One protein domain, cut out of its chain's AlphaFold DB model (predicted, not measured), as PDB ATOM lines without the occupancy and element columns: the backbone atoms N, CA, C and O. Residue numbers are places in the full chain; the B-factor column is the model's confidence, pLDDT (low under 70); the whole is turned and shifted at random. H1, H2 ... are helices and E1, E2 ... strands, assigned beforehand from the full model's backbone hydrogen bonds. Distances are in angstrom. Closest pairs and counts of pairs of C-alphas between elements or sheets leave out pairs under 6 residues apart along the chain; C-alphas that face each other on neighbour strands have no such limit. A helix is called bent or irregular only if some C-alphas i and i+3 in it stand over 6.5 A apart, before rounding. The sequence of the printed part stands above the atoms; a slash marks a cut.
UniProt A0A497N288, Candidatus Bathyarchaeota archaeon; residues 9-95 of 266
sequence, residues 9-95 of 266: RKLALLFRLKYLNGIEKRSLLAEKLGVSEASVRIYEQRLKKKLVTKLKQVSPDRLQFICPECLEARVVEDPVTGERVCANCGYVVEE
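What this domain is: This is residues 9 to 95 of the 266 residues of a protein of Candidatus Bathyarchaeota archaeon (UniProt A0A497N288). An elongated model with two unequal lobes: a larger one of three crossed helices, in which H1 and H2 pack on the long H3, and a smaller one at the other end, a little three-stranded sheet of E1, E2 and E3. Short H4 and the long link after it lie between the two lobes. The printed part has 87 residues with four named helices followed by three named strands, in the order H1 H2 H3 H4 E1 E2 E3, and its class is mostly helix. The sheet runs E1, E2, E3 and is antiparallel. The whole is compact by its radius of gyration of the C-alphas, 13.6 A, and spans 44 by 25 by 20 A.

How they stand to each other: H1, residues 9 to 20, touches H2, residues 26 to 33, at a steep tilt of 49 degrees, opposite ways; their closest C-alphas, of Lys 10 and Leu 33, are 7.0 A apart. With residues 11 to 15 alone, H1 touches H3, residues 37 to 55, about perpendicular at 80 degrees; the closest C-alphas, of Leu 11 and Leu 47, are 6.4 A apart. H3 touches H2 with residues 37 to 40 alone, about perpendicular at 84 degrees; the closest C-alphas, of Ala 30 and Glu 37, are 5.3 A apart. H4, residues 60 to 63, is close to H3 but not clearly touching; the closest C-alphas, of Leu 55 and Arg 62, are 6.7 A apart. H1 and H4 are only just apart, at 8.4 A. In H1, H2 and H3 every O i to N i+4 pair is within hydrogen-bond range; H4 is too short for such a pair, and its one O i to N i+3 pair is within range. E1, residues 75 to 77, E2, residues 84 to 86, and E3, residues 92 to 94, form a meander, each strand the antiparallel neighbour of the one before. In the hairpin of E1 and E2, N 76 and O 85 are 2.9 A apart, within hydrogen-bond range. In the hairpin of E2 and E3, N 93 and O 84 are 2.8 A apart, also within range. None of the four helices is on the sheet.

Where its parts are: H1 begins at C-alpha 9, (157.803, 119.195, 121.266), and is 15.6 A long. It is neither bent nor irregular, but only just: C-alphas 17 and 20 are 6.0 A apart. H2 is 10.3 A long. H3, the longest helix, runs 26.5 A to C-alpha 55 at (148.127, 114.544, 104.462). H4 is 5.1 A long, E1 6.9 A, E2 7.0 A and E3 6.0 A, with C-alpha 94 at (140.132, 127.535, 116.454).

The domain as a whole: The two C-alphas farthest apart, of Ala 38 and Val 80, are 45.2 A apart. The printed part has no cut. The link from H4 to E1, with 11 residues, is long. The mean pLDDT of the printed part is 76.9; it is under 70 at residues 55 to 58, 60 to 61, 78 to 83, 89 to 91 and 93 to 95.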
ATOM      1  N   ARG A   9     158.065 117.803 120.867       75.38
ATOM      2  CA  ARG A   9     157.803 119.195 121.266       75.38
ATOM      3  C   ARG A   9     158.485 120.242 120.375       75.38
ATOM      4  O   ARG A   9     157.864 121.239 120.030       75.38
ATOM      5  N   LYS A  10     159.738 120.019 119.953       81.06
ATOM      6  CA  LYS A  10     160.459 120.984 119.096       81.06
ATOM      7  C   LYS A  10     159.881 121.036 117.678       81.06
ATOM      8  O   LYS A  10     159.912 122.084 117.044       81.06
ATOM      9  N   LEU A  11     159.340 119.919 117.185       82.44
ATOM     10  CA  LEU A  11     158.683 119.866 115.876       82.44
ATOM     11  C   LEU A  11     157.317 120.561 115.895       82.44
ATOM     12  O   LEU A  11     157.004 121.277 114.950       82.44
ATOM     13  N   ALA A  12     156.542 120.378 116.968       80.62
ATOM     14  CA  ALA A  12     155.283 121.093 117.186       80.62
ATOM     15  C   ALA A  12     155.511 122.612 117.257       80.62
ATOM     16  O   ALA A  12     154.850 123.389 116.570       80.62
ATOM     17  N   LEU A  13     156.540 123.039 117.998       83.38
ATOM     18  CA  LEU A  13     156.908 124.452 118.097       83.38
ATOM     19  C   LEU A  13     157.359 125.034 116.746       83.38
ATOM     20  O   LEU A  13     156.938 126.128 116.382       83.38
ATOM     21  N   LEU A  14     158.145 124.287 115.959       85.19
ATOM     22  CA  LEU A  14     158.504 124.685 114.592       85.19
ATOM     23  C   LEU A  14     157.264 124.825 113.691       85.19
ATOM     24  O   LEU A  14     157.192 125.766 112.906       85.19
ATOM     25  N   PHE A  15     156.299 123.906 113.798       83.56
ATOM     26  CA  PHE A  15     155.056 123.968 113.027       83.56
ATOM     27  C   PHE A  15     154.262 125.238 113.346       83.56
ATOM     28  O   PHE A  15     153.897 125.962 112.422       83.56
ATOM     29  N   ARG A  16     154.089 125.563 114.635       82.62
ATOM     30  CA  ARG A  16     153.448 126.811 115.078       82.62
ATOM     31  C   ARG A  16     154.140 128.047 114.511       82.62
ATOM     32  O   ARG A  16     153.505 128.863 113.854       82.62
ATOM     33  N   LEU A  17     155.453 128.160 114.715       84.25
ATOM     34  CA  LEU A  17     156.209 129.341 114.294       84.25
ATOM     35  C   LEU A  17     156.163 129.557 112.778       84.25
ATOM     36  O   LEU A  17     156.109 130.697 112.323       84.25
ATOM     37  N   LYS A  18     156.179 128.473 112.001       84.12
ATOM     38  CA  LYS A  18     156.234 128.545 110.543       84.12
ATOM     39  C   LYS A  18     154.863 128.709 109.889       84.12
ATOM     40  O   LYS A  18     154.724 129.549 109.012       84.12
ATOM     41  N   TYR A  19     153.885 127.892 110.278       80.44
ATOM     42  CA  TYR A  19     152.595 127.803 109.587       80.44
ATOM     43  C   TYR A  19     151.491 128.639 110.236       80.44
ATOM     44  O   TYR A  19     150.610 129.090 109.518       80.44
ATOM     45  N   LEU A  20     151.542 128.872 111.554       77.25
ATOM     46  CA  LEU A  20     150.561 129.727 112.238       77.25
ATOM     47  C   LEU A  20     151.057 131.172 112.338       77.25
ATOM     48  O   LEU A  20     150.318 132.099 112.036       77.25
ATOM     49  N   ASN A  21     152.326 131.372 112.710       79.12
ATOM     50  CA  ASN A  21     152.886 132.716 112.903       79.12
ATOM     51  C   ASN A  21     153.549 133.296 111.638       79.12
ATOM     52  O   ASN A  21     154.056 134.415 111.687       79.12
ATOM     53  N   GLY A  22     153.612 132.536 110.538       79.31
ATOM     54  CA  GLY A  22     154.145 133.001 109.251       79.31
ATOM     55  C   GLY A  22     155.641 133.346 109.239       79.31
ATOM     56  O   GLY A  22     156.085 134.138 108.412       79.31
ATOM     57  N   ILE A  23     156.450 132.800 110.155       82.62
ATOM     58  CA  ILE A  23     157.885 133.117 110.212       82.62
ATOM     59  C   ILE A  23     158.648 132.257 109.201       82.62
ATOM     60  O   ILE A  23     158.868 131.064 109.414       82.62
ATOM     61  N   GLU A  24     159.122 132.882 108.122       78.62
ATOM     62  CA  GLU A  24     159.904 132.201 107.077       78.62
ATOM     63  C   GLU A  24     161.425 132.276 107.287       78.62
ATOM     64  O   GLU A  24     162.170 131.396 106.844       78.62
ATOM     65  N   LYS A  25     161.913 133.314 107.984       85.69
ATOM     66  CA  LYS A  25     163.352 133.526 108.202       85.69
ATOM     67  C   LYS A  25     163.926 132.461 109.140       85.69
ATOM     68  O   LYS A  25     163.556 132.373 110.310       85.69
ATOM     69  N   ARG A  26     164.890 131.683 108.635       81.75
ATOM     70  CA  ARG A  26     165.522 130.567 109.367       81.75
ATOM     71  C   ARG A  26     166.295 131.000 110.609       81.75
ATOM     72  O   ARG A  26     166.259 130.273 111.595       81.75
ATOM     73  N   SER A  27     166.935 132.165 110.572       82.94
ATOM     74  CA  SER A  27     167.649 132.740 111.716       82.94
ATOM     75  C   SER A  27     166.705 132.991 112.897       82.94
ATOM     76  O   SER A  27     166.964 132.543 114.010       82.94
ATOM     77  N   LEU A  28     165.538 133.585 112.632       85.31
ATOM     78  CA  LEU A  28     164.504 133.827 113.645       85.31
ATOM     79  C   LEU A  28     163.889 132.527 114.180       85.31
ATOM     80  O   LEU A  28     163.559 132.430 115.362       85.31
ATOM     81  N   LEU A  29     163.734 131.509 113.327       84.12
ATOM     82  CA  LEU A  29     163.289 130.184 113.768       84.12
ATOM     83  C   LEU A  29     164.329 129.531 114.685       84.12
ATOM     84  O   LEU A  29     163.956 128.968 115.710       84.12
ATOM     85  N   ALA A  30     165.612 129.614 114.331       85.25
ATOM     86  CA  ALA A  30     166.725 129.064 115.101       85.25
ATOM     87  C   ALA A  30     166.798 129.678 116.506       85.25
ATOM     88  O   ALA A  30     166.847 128.940 117.493       85.25
ATOM     89  N   GLU A  31     166.693 131.005 116.590       85.94
ATOM     90  CA  GLU A  31     166.663 131.760 117.844       85.94
ATOM     91  C   GLU A  31     165.478 131.340 118.726       85.94
ATOM     92  O   GLU A  31     165.669 130.903 119.860       85.94
ATOM     93  N   LYS A  32     164.252 131.349 118.182       82.88
ATOM     94  CA  LYS A  32     163.040 130.981 118.939       82.88
ATOM     95  C   LYS A  32     162.982 129.507 119.347       82.88
ATOM     96  O   LYS A  32     162.344 129.168 120.340       82.88
ATOM     97  N   LEU A  33     163.621 128.616 118.589       82.19
ATOM     98  CA  LEU A  33     163.728 127.188 118.914       82.19
ATOM     99  C   LEU A  33     164.905 126.873 119.854       82.19
ATOM    100  O   LEU A  33     164.993 125.737 120.338       82.19
ATOM    101  N   GLY A  34     165.815 127.828 120.081       83.56
ATOM    102  CA  GLY A  34     167.058 127.621 120.823       83.56
ATOM    103  C   GLY A  34     167.948 126.547 120.189       83.56
ATOM    104  O   GLY A  34     168.435 125.653 120.885       83.56
ATOM    105  N   VAL A  35     168.080 126.542 118.858       84.62
ATOM    106  CA  VAL A  35     168.891 125.563 118.107       84.62
ATOM    107  C   VAL A  35     169.698 126.232 116.999       84.62
ATOM    108  O   VAL A  35     169.377 127.330 116.570       84.62
ATOM    109  N   SER A  36     170.727 125.551 116.488       85.06
ATOM    110  CA  SER A  36     171.498 126.045 115.341       85.06
ATOM    111  C   SER A  36     170.683 126.047 114.043       85.06
ATOM    112  O   SER A  36     169.820 125.188 113.837       85.06
ATOM    113  N   GLU A  37     171.004 126.946 113.109       84.31
ATOM    114  CA  GLU A  37     170.343 127.012 111.795       84.31
ATOM    115  C   GLU A  37     170.445 125.694 111.007       84.31
ATOM    116  O   GLU A  37     169.487 125.257 110.362       84.31
ATOM    117  N   ALA A  38     171.580 124.998 111.120       81.94
ATOM    118  CA  ALA A  38     171.762 123.669 110.540       81.94
ATOM    119  C   ALA A  38     170.743 122.653 111.094       81.94
ATOM    120  O   ALA A  38     170.204 121.828 110.350       81.94
ATOM    121  N   SER A  39     170.425 122.743 112.390       82.44
ATOM    122  CA  SER A  39     169.417 121.897 113.036       82.44
ATOM    123  C   SER A  39     168.002 122.240 112.576       82.44
ATOM    124  O   SER A  39     167.198 121.327 112.373       82.44
ATOM    125  N   VAL A  40     167.706 123.522 112.327       84.38
ATOM    126  CA  VAL A  40     166.414 123.955 111.767       84.38
ATOM    127  C   VAL A  40     166.161 123.276 110.424       84.38
ATOM    128  O   VAL A  40     165.096 122.692 110.237       84.38
ATOM    129  N   ARG A  41     167.154 123.232 109.524       83.69
ATOM    130  CA  ARG A  41     167.020 122.557 108.216       83.69
ATOM    131  C   ARG A  41     166.632 121.081 108.360       83.69
ATOM    132  O   ARG A  41     165.772 120.584 107.632       83.69
ATOM    133  N   ILE A  42     167.237 120.378 109.318       83.75
ATOM    134  CA  ILE A  42     166.919 118.973 109.610       83.75
ATOM    135  C   ILE A  42     165.490 118.846 110.157       83.75
ATOM    136  O   ILE A  42     164.766 117.911 109.801       83.75
ATOM    137  N   TYR A  43     165.068 119.767 111.022       84.44
ATOM    138  CA  TYR A  43     163.732 119.754 111.618       84.44
ATOM    139  C   TYR A  43     162.651 120.052 110.581       84.44
ATOM    140  O   TYR A  43     161.643 119.352 110.552       84.44
ATOM    141  N   GLU A  44     162.893 120.993 109.670       84.12
ATOM    142  CA  GLU A  44     162.001 121.285 108.549       84.12
ATOM    143  C   GLU A  44     161.807 120.068 107.644       84.12
ATOM    144  O   GLU A  44     160.677 119.738 107.286       84.12
ATOM    145  N   GLN A  45     162.887 119.361 107.300       83.12
ATOM    146  CA  GLN A  45     162.797 118.143 106.491       83.12
ATOM    147  C   GLN A  45     161.985 117.051 107.192       83.12
ATOM    148  O   GLN A  45     161.166 116.385 106.561       83.12
ATOM    149  N   ARG A  46     162.181 116.865 108.503       82.94
ATOM    150  CA  ARG A  46     161.416 115.885 109.291       82.94
ATOM    151  C   ARG A  46     159.949 116.272 109.418       82.94
ATOM    152  O   ARG A  46     159.095 115.396 109.299       82.94
ATOM    153  N   LEU A  47     159.666 117.553 109.640       83.56
ATOM    154  CA  LEU A  47     158.306 118.075 109.700       83.56
ATOM    155  C   LEU A  47     157.607 117.850 108.359       83.56
ATOM    156  O   LEU A  47     156.568 117.206 108.334       83.56
ATOM    157  N   LYS A  48     158.228 118.236 107.235       82.69
ATOM    158  CA  LYS A  48     157.695 117.966 105.890       82.69
ATOM    159  C   LYS A  48     157.416 116.484 105.662       82.69
ATOM    160  O   LYS A  48     156.331 116.152 105.206       82.69
ATOM    161  N   LYS A  49     158.346 115.590 106.023       81.81
ATOM    162  CA  LYS A  49     158.122 114.138 105.912       81.81
ATOM    163  C   LYS A  49     156.888 113.698 106.703       81.81
ATOM    164  O   LYS A  49     156.036 113.033 106.133       81.81
ATOM    165  N   LYS A  50     156.750 114.120 107.967       79.88
ATOM    166  CA  LYS A  50     155.566 113.809 108.788       79.88
ATOM    167  C   LYS A  50     154.271 114.338 108.171       79.88
ATOM    168  O   LYS A  50     153.298 113.597 108.094       79.88
ATOM    169  N   LEU A  51     154.273 115.584 107.703       80.50
ATOM    170  CA  LEU A  51     153.110 116.213 107.077       80.50
ATOM    171  C   LEU A  51     152.695 115.476 105.799       80.50
ATOM    172  O   LEU A  51     151.520 115.183 105.619       80.50
ATOM    173  N   VAL A  52     153.656 115.106 104.948       80.62
ATOM    174  CA  VAL A  52     153.402 114.346 103.714       80.62
ATOM    175  C   VAL A  52     152.863 112.949 104.025       80.62
ATOM    176  O   VAL A  52     151.890 112.531 103.405       80.62
ATOM    177  N   THR A  53     153.420 112.245 105.016       78.44
ATOM    178  CA  THR A  53     152.911 110.922 105.422       78.44
ATOM    179  C   THR A  53     151.457 110.985 105.893       78.44
ATOM    180  O   THR A  53     150.710 110.036 105.679       78.44
ATOM    181  N   LYS A  54     151.046 112.088 106.528       74.12
ATOM    182  CA  LYS A  54     149.706 112.230 107.114       74.12
ATOM    183  C   LYS A  54     148.676 112.823 106.149       74.12
ATOM    184  O   LYS A  54     147.550 112.346 106.117       74.12
ATOM    185  N   LEU A  55     149.049 113.822 105.349       68.62
ATOM    186  CA  LEU A  55     148.127 114.544 104.462       68.62
ATOM    187  C   LEU A  55     148.189 114.118 102.991       68.62
ATOM    188  O   LEU A  55     147.360 114.573 102.198       68.62
ATOM    189  N   LYS A  56     149.174 113.293 102.602       69.25
ATOM    190  CA  LYS A  56     149.571 112.956 101.215       69.25
ATOM    191  C   LYS A  56     150.053 114.161 100.385       69.25
ATOM    192  O   LYS A  56     151.032 114.040  99.659       69.25
ATOM    193  N   GLN A  57     149.434 115.330 100.542       69.81
ATOM    194  CA  GLN A  57     149.789 116.603  99.920       69.81
ATOM    195  C   GLN A  57     149.708 117.727 100.959       69.81
ATOM    196  O   GLN A  57     148.748 117.806 101.724       69.81
ATOM    197  N   VAL A  58     150.721 118.595 100.990       67.31
ATOM    198  CA  VAL A  58     150.771 119.752 101.893       67.31
ATOM    199  C   VAL A  58     150.183 120.959 101.160       67.31
ATOM    200  O   VAL A  58     150.903 121.647 100.443       67.31
ATOM    201  N   SER A  59     148.877 121.177 101.304       70.56
ATOM    202  CA  SER A  59     148.172 122.386 100.856       70.56
ATOM    203  C   SER A  59     147.642 123.168 102.067       70.56
ATOM    204  O   SER A  59     147.429 122.553 103.119       70.56
ATOM    205  N   PRO A  60     147.432 124.495 101.962       66.69
ATOM    206  CA  PRO A  60     146.845 125.302 103.040       66.69
ATOM    207  C   PRO A  60     145.522 124.712 103.557       66.69
ATOM    208  O   PRO A  60     145.380 124.508 104.760       66.69
ATOM    209  N   ASP A  61     144.642 124.267 102.658       67.50
ATOM    210  CA  ASP A  61     143.343 123.663 103.009       67.50
ATOM    211  C   ASP A  61     143.458 122.311 103.718       67.50
ATOM    212  O   ASP A  61     142.518 121.846 104.351       67.50
ATOM    213  N   ARG A  62     144.598 121.623 103.600       70.50
ATOM    214  CA  ARG A  62     144.838 120.359 104.311       70.50
ATOM    215  C   ARG A  62     145.570 120.566 105.628       70.50
ATOM    216  O   ARG A  62     145.391 119.773 106.551       70.50
ATOM    217  N   LEU A  63     146.365 121.631 105.731       73.44
ATOM    218  CA  LEU A  63     147.069 122.005 106.957       73.44
ATOM    219  C   LEU A  63     146.099 122.313 108.100       73.44
ATOM    220  O   LEU A  63     146.431 122.023 109.246       73.44
ATOM    221  N   GLN A  64     144.889 122.786 107.790       71.50
ATOM    222  CA  GLN A  64     143.848 123.028 108.788       71.50
ATOM    223  C   GLN A  64     143.461 121.765 109.577       71.50
ATOM    224  O   GLN A  64     143.046 121.874 110.724       71.50
ATOM    225  N   PHE A  65     143.612 120.564 109.008       75.06
ATOM    226  CA  PHE A  65     143.252 119.314 109.686       75.06
ATOM    227  C   PHE A  65     144.345 118.790 110.622       75.06
ATOM    228  O   PHE A  65     144.141 117.778 111.301       75.06
ATOM    229  N   ILE A  66     145.511 119.443 110.661       81.25
ATOM    230  CA  ILE A  66     146.625 119.048 111.517       81.25
ATOM    231  C   ILE A  66     146.549 119.758 112.854       81.25
ATOM    232  O   ILE A  66     146.505 120.981 112.944       81.25
ATOM    233  N   CYS A  67     146.663 118.965 113.911       76.56
ATOM    234  CA  CYS A  67     146.813 119.495 115.247       76.56
ATOM    235  C   CYS A  67     148.212 120.112 115.441       76.56
ATOM    236  O   CYS A  67     149.214 119.417 115.241       76.56
ATOM    237  N   PRO A  68     148.316 121.370 115.901       75.50
ATOM    238  CA  PRO A  68     149.601 122.035 116.105       75.50
ATOM    239  C   PRO A  68     150.394 121.493 117.305       75.50
ATOM    240  O   PRO A  68     151.595 121.740 117.389       75.50
ATOM    241  N   GLU A  69     149.757 120.742 118.209       74.75
ATOM    242  CA  GLU A  69     150.415 120.095 119.353       74.75
ATOM    243  C   GLU A  69     150.957 118.705 119.003       74.75
ATOM    244  O   GLU A  69     152.149 118.429 119.154       74.75
ATOM    245  N   CYS A  70     150.097 117.807 118.514       75.25
ATOM    246  CA  CYS A  70     150.483 116.413 118.281       75.25
ATOM    247  C   CYS A  70     150.879 116.100 116.829       75.25
ATOM    248  O   CYS A  70     151.397 115.013 116.567       75.25
ATOM    249  N   LEU A  71     150.699 117.047 115.898       75.31
ATOM    250  CA  LEU A  71     150.979 116.906 114.462       75.31
ATOM    251  C   LEU A  71     150.202 115.764 113.780       75.31
ATOM    252  O   LEU A  71     150.605 115.284 112.718       75.31
ATOM    253  N   GLU A  72     149.091 115.330 114.380       77.12
ATOM    254  CA  GLU A  72     148.167 114.363 113.788       77.12
ATOM    255  C   GLU A  72     147.070 115.069 112.988       77.12
ATOM    256  O   GLU A  72     146.517 116.079 113.425       77.12
ATOM    257  N   ALA A  73     146.735 114.501 111.827       78.19
ATOM    258  CA  ALA A  73     145.677 114.982 110.940       78.19
ATOM    259  C   ALA A  73     144.297 114.474 111.405       78.19
ATOM    260  O   ALA A  73     143.642 113.696 110.718       78.19
ATOM    261  N   ARG A  74     143.925 114.815 112.641       78.62
ATOM    262  CA  ARG A  74     142.686 114.373 113.310       78.62
ATOM    263  C   ARG A  74     141.925 115.537 113.942       78.62
ATOM    264  O   ARG A  74     141.282 115.359 114.971       78.62
ATOM    265  N   VAL A  75     142.075 116.740 113.397       79.00
ATOM    266  CA  VAL A  75     141.247 117.881 113.798       79.00
ATOM    267  C   VAL A  75     139.887 117.706 113.139       79.00
ATOM    268  O   VAL A  75     139.801 117.662 111.913       79.00
ATOM    269  N   VAL A  76     138.860 117.557 113.962       78.62
ATOM    270  CA  VAL A  76     137.459 117.420 113.564       78.62
ATOM    271  C   VAL A  76     136.681 118.593 114.138       78.62
ATOM    272  O   VAL A  76     137.069 119.155 115.159       78.62
ATOM    273  N   GLU A  77     135.615 118.986 113.462       76.00
ATOM    274  CA  GLU A  77     134.660 119.946 114.004       76.00
ATOM    275  C   GLU A  77     133.669 119.187 114.885       76.00
ATOM    276  O   GLU A  77     133.132 118.155 114.472       76.00
ATOM    277  N   ASP A  78     133.492 119.645 116.118       68.12
ATOM    278  CA  ASP A  78     132.500 119.102 117.030       68.12
ATOM    279  C   ASP A  78     131.113 119.605 116.589       68.12
ATOM    280  O   ASP A  78     130.874 120.816 116.585       68.12
ATOM    281  N   PRO A  79     130.186 118.709 116.208       63.91
ATOM    282  CA  PRO A  79     128.872 119.097 115.704       63.91
ATOM    283  C   PRO A  79     127.985 119.768 116.763       63.91
ATOM    284  O   PRO A  79     126.979 120.377 116.404       63.91
ATOM    285  N   VAL A  80     128.316 119.637 118.051       58.78
ATOM    286  CA  VAL A  80     127.536 120.200 119.159       58.78
ATOM    287  C   VAL A  80     128.003 121.613 119.491       58.78
ATOM    288  O   VAL A  80     127.176 122.502 119.681       58.78
ATOM    289  N   THR A  81     129.316 121.831 119.568       59.69
ATOM    290  CA  THR A  81     129.886 123.121 119.993       59.69
ATOM    291  C   THR A  81     130.300 124.014 118.823       59.69
ATOM    292  O   THR A  81     130.444 125.221 119.011       59.69
ATOM    293  N   GLY A  82     130.477 123.454 117.621       66.06
ATOM    294  CA  GLY A  82     131.086 124.146 116.480       66.06
ATOM    295  C   GLY A  82     132.595 124.369 116.646       66.06
ATOM    296  O   GLY A  82     133.208 125.090 115.861       66.06
ATOM    297  N   GLU A  83     133.214 123.781 117.676       67.44
ATOM    298  CA  GLU A  83     134.641 123.932 117.951       67.44
ATOM    299  C   GLU A  83     135.473 122.941 117.138       67.44
ATOM    300  O   GLU A  83     135.090 121.793 116.914       67.44
ATOM    301  N   ARG A  84     136.680 123.347 116.736       71.62
ATOM    302  CA  ARG A  84     137.603 122.462 116.014       71.62
ATOM    303  C   ARG A  84     138.568 121.804 116.983       71.62
ATOM    304  O   ARG A  84     139.516 122.438 117.444       71.62
ATOM    305  N   VAL A  85     138.368 120.519 117.253       75.50
ATOM    306  CA  VAL A  85     139.093 119.765 118.280       75.50
ATOM    307  C   VAL A  85     139.909 118.635 117.662       75.50
ATOM    308  O   VAL A  85     139.487 117.922 116.753       75.50
ATOM    309  N   CYS A  86     141.123 118.428 118.164       77.56
ATOM    310  CA  CYS A  86     141.928 117.275 117.803       77.56
ATOM    311  C   CYS A  86     141.441 116.011 118.524       77.56
ATOM    312  O   CYS A  86     141.716 115.833 119.710       77.56
ATOM    313  N   ALA A  87     140.881 115.053 117.788       76.50
ATOM    314  CA  ALA A  87     140.413 113.772 118.327       76.50
ATOM    315  C   ALA A  87     141.528 112.870 118.907       76.50
ATOM    316  O   ALA A  87     141.247 111.828 119.487       76.50
ATOM    317  N   ASN A  88     142.806 113.226 118.732       74.81
ATOM    318  CA  ASN A  88     143.929 112.472 119.299       74.81
ATOM    319  C   ASN A  88     144.412 113.002 120.656       74.81
ATOM    320  O   ASN A  88     144.887 112.229 121.478       74.81
ATOM    321  N   CYS A  89     144.376 114.319 120.867       68.12
ATOM    322  CA  CYS A  89     144.982 114.945 122.052       68.12
ATOM    323  C   CYS A  89     144.091 115.986 122.740       68.12
ATOM    324  O   CYS A  89     144.527 116.586 123.714       68.12
ATOM    325  N   GLY A  90     142.881 116.223 122.227       68.62
ATOM    326  CA  GLY A  90     141.923 117.176 122.786       68.62
ATOM    327  C   GLY A  90     142.252 118.649 122.537       68.62
ATOM    328  O   GLY A  90     141.573 119.513 123.071       68.62
ATOM    329  N   TYR A  91     143.285 118.967 121.750       69.38
ATOM    330  CA  TYR A  91     143.654 120.359 121.480       69.38
ATOM    331  C   TYR A  91     142.620 121.064 120.590       69.38
ATOM    332  O   TYR A  91     142.333 120.572 119.496       69.38
ATOM    333  N   VAL A  92     142.135 122.226 121.028       71.12
ATOM    334  CA  VAL A  92     141.201 123.090 120.290       71.12
ATOM    335  C   VAL A  92     141.997 124.044 119.388       71.12
ATOM    336  O   VAL A  92     142.875 124.765 119.858       71.12
ATOM    337  N   VAL A  93     141.765 123.983 118.074       64.88
ATOM    338  CA  VAL A  93     142.579 124.649 117.036       64.88
ATOM    339  C   VAL A  93     142.082 126.051 116.712       64.88
ATOM    340  O   VAL A  93     142.898 126.939 116.478       64.88
ATOM    341  N   GLU A  94     140.769 126.249 116.715       59.81
ATOM    342  CA  GLU A  94     140.132 127.535 116.454       59.81
ATOM    343  C   GLU A  94     139.060 127.788 117.511       59.81
ATOM    344  O   GLU A  94     138.076 127.057 117.595       59.81
ATOM    345  N   GLU A  95     139.246 128.852 118.289       49.41
ATOM    346  CA  GLU A  95     138.207 129.470 119.115       49.41
ATOM    347  C   GLU A  95     137.325 130.361 118.217       49.41
ATOM    348  O   GLU A  95     137.217 131.571 118.418       49.41
TER     349      GLU A  95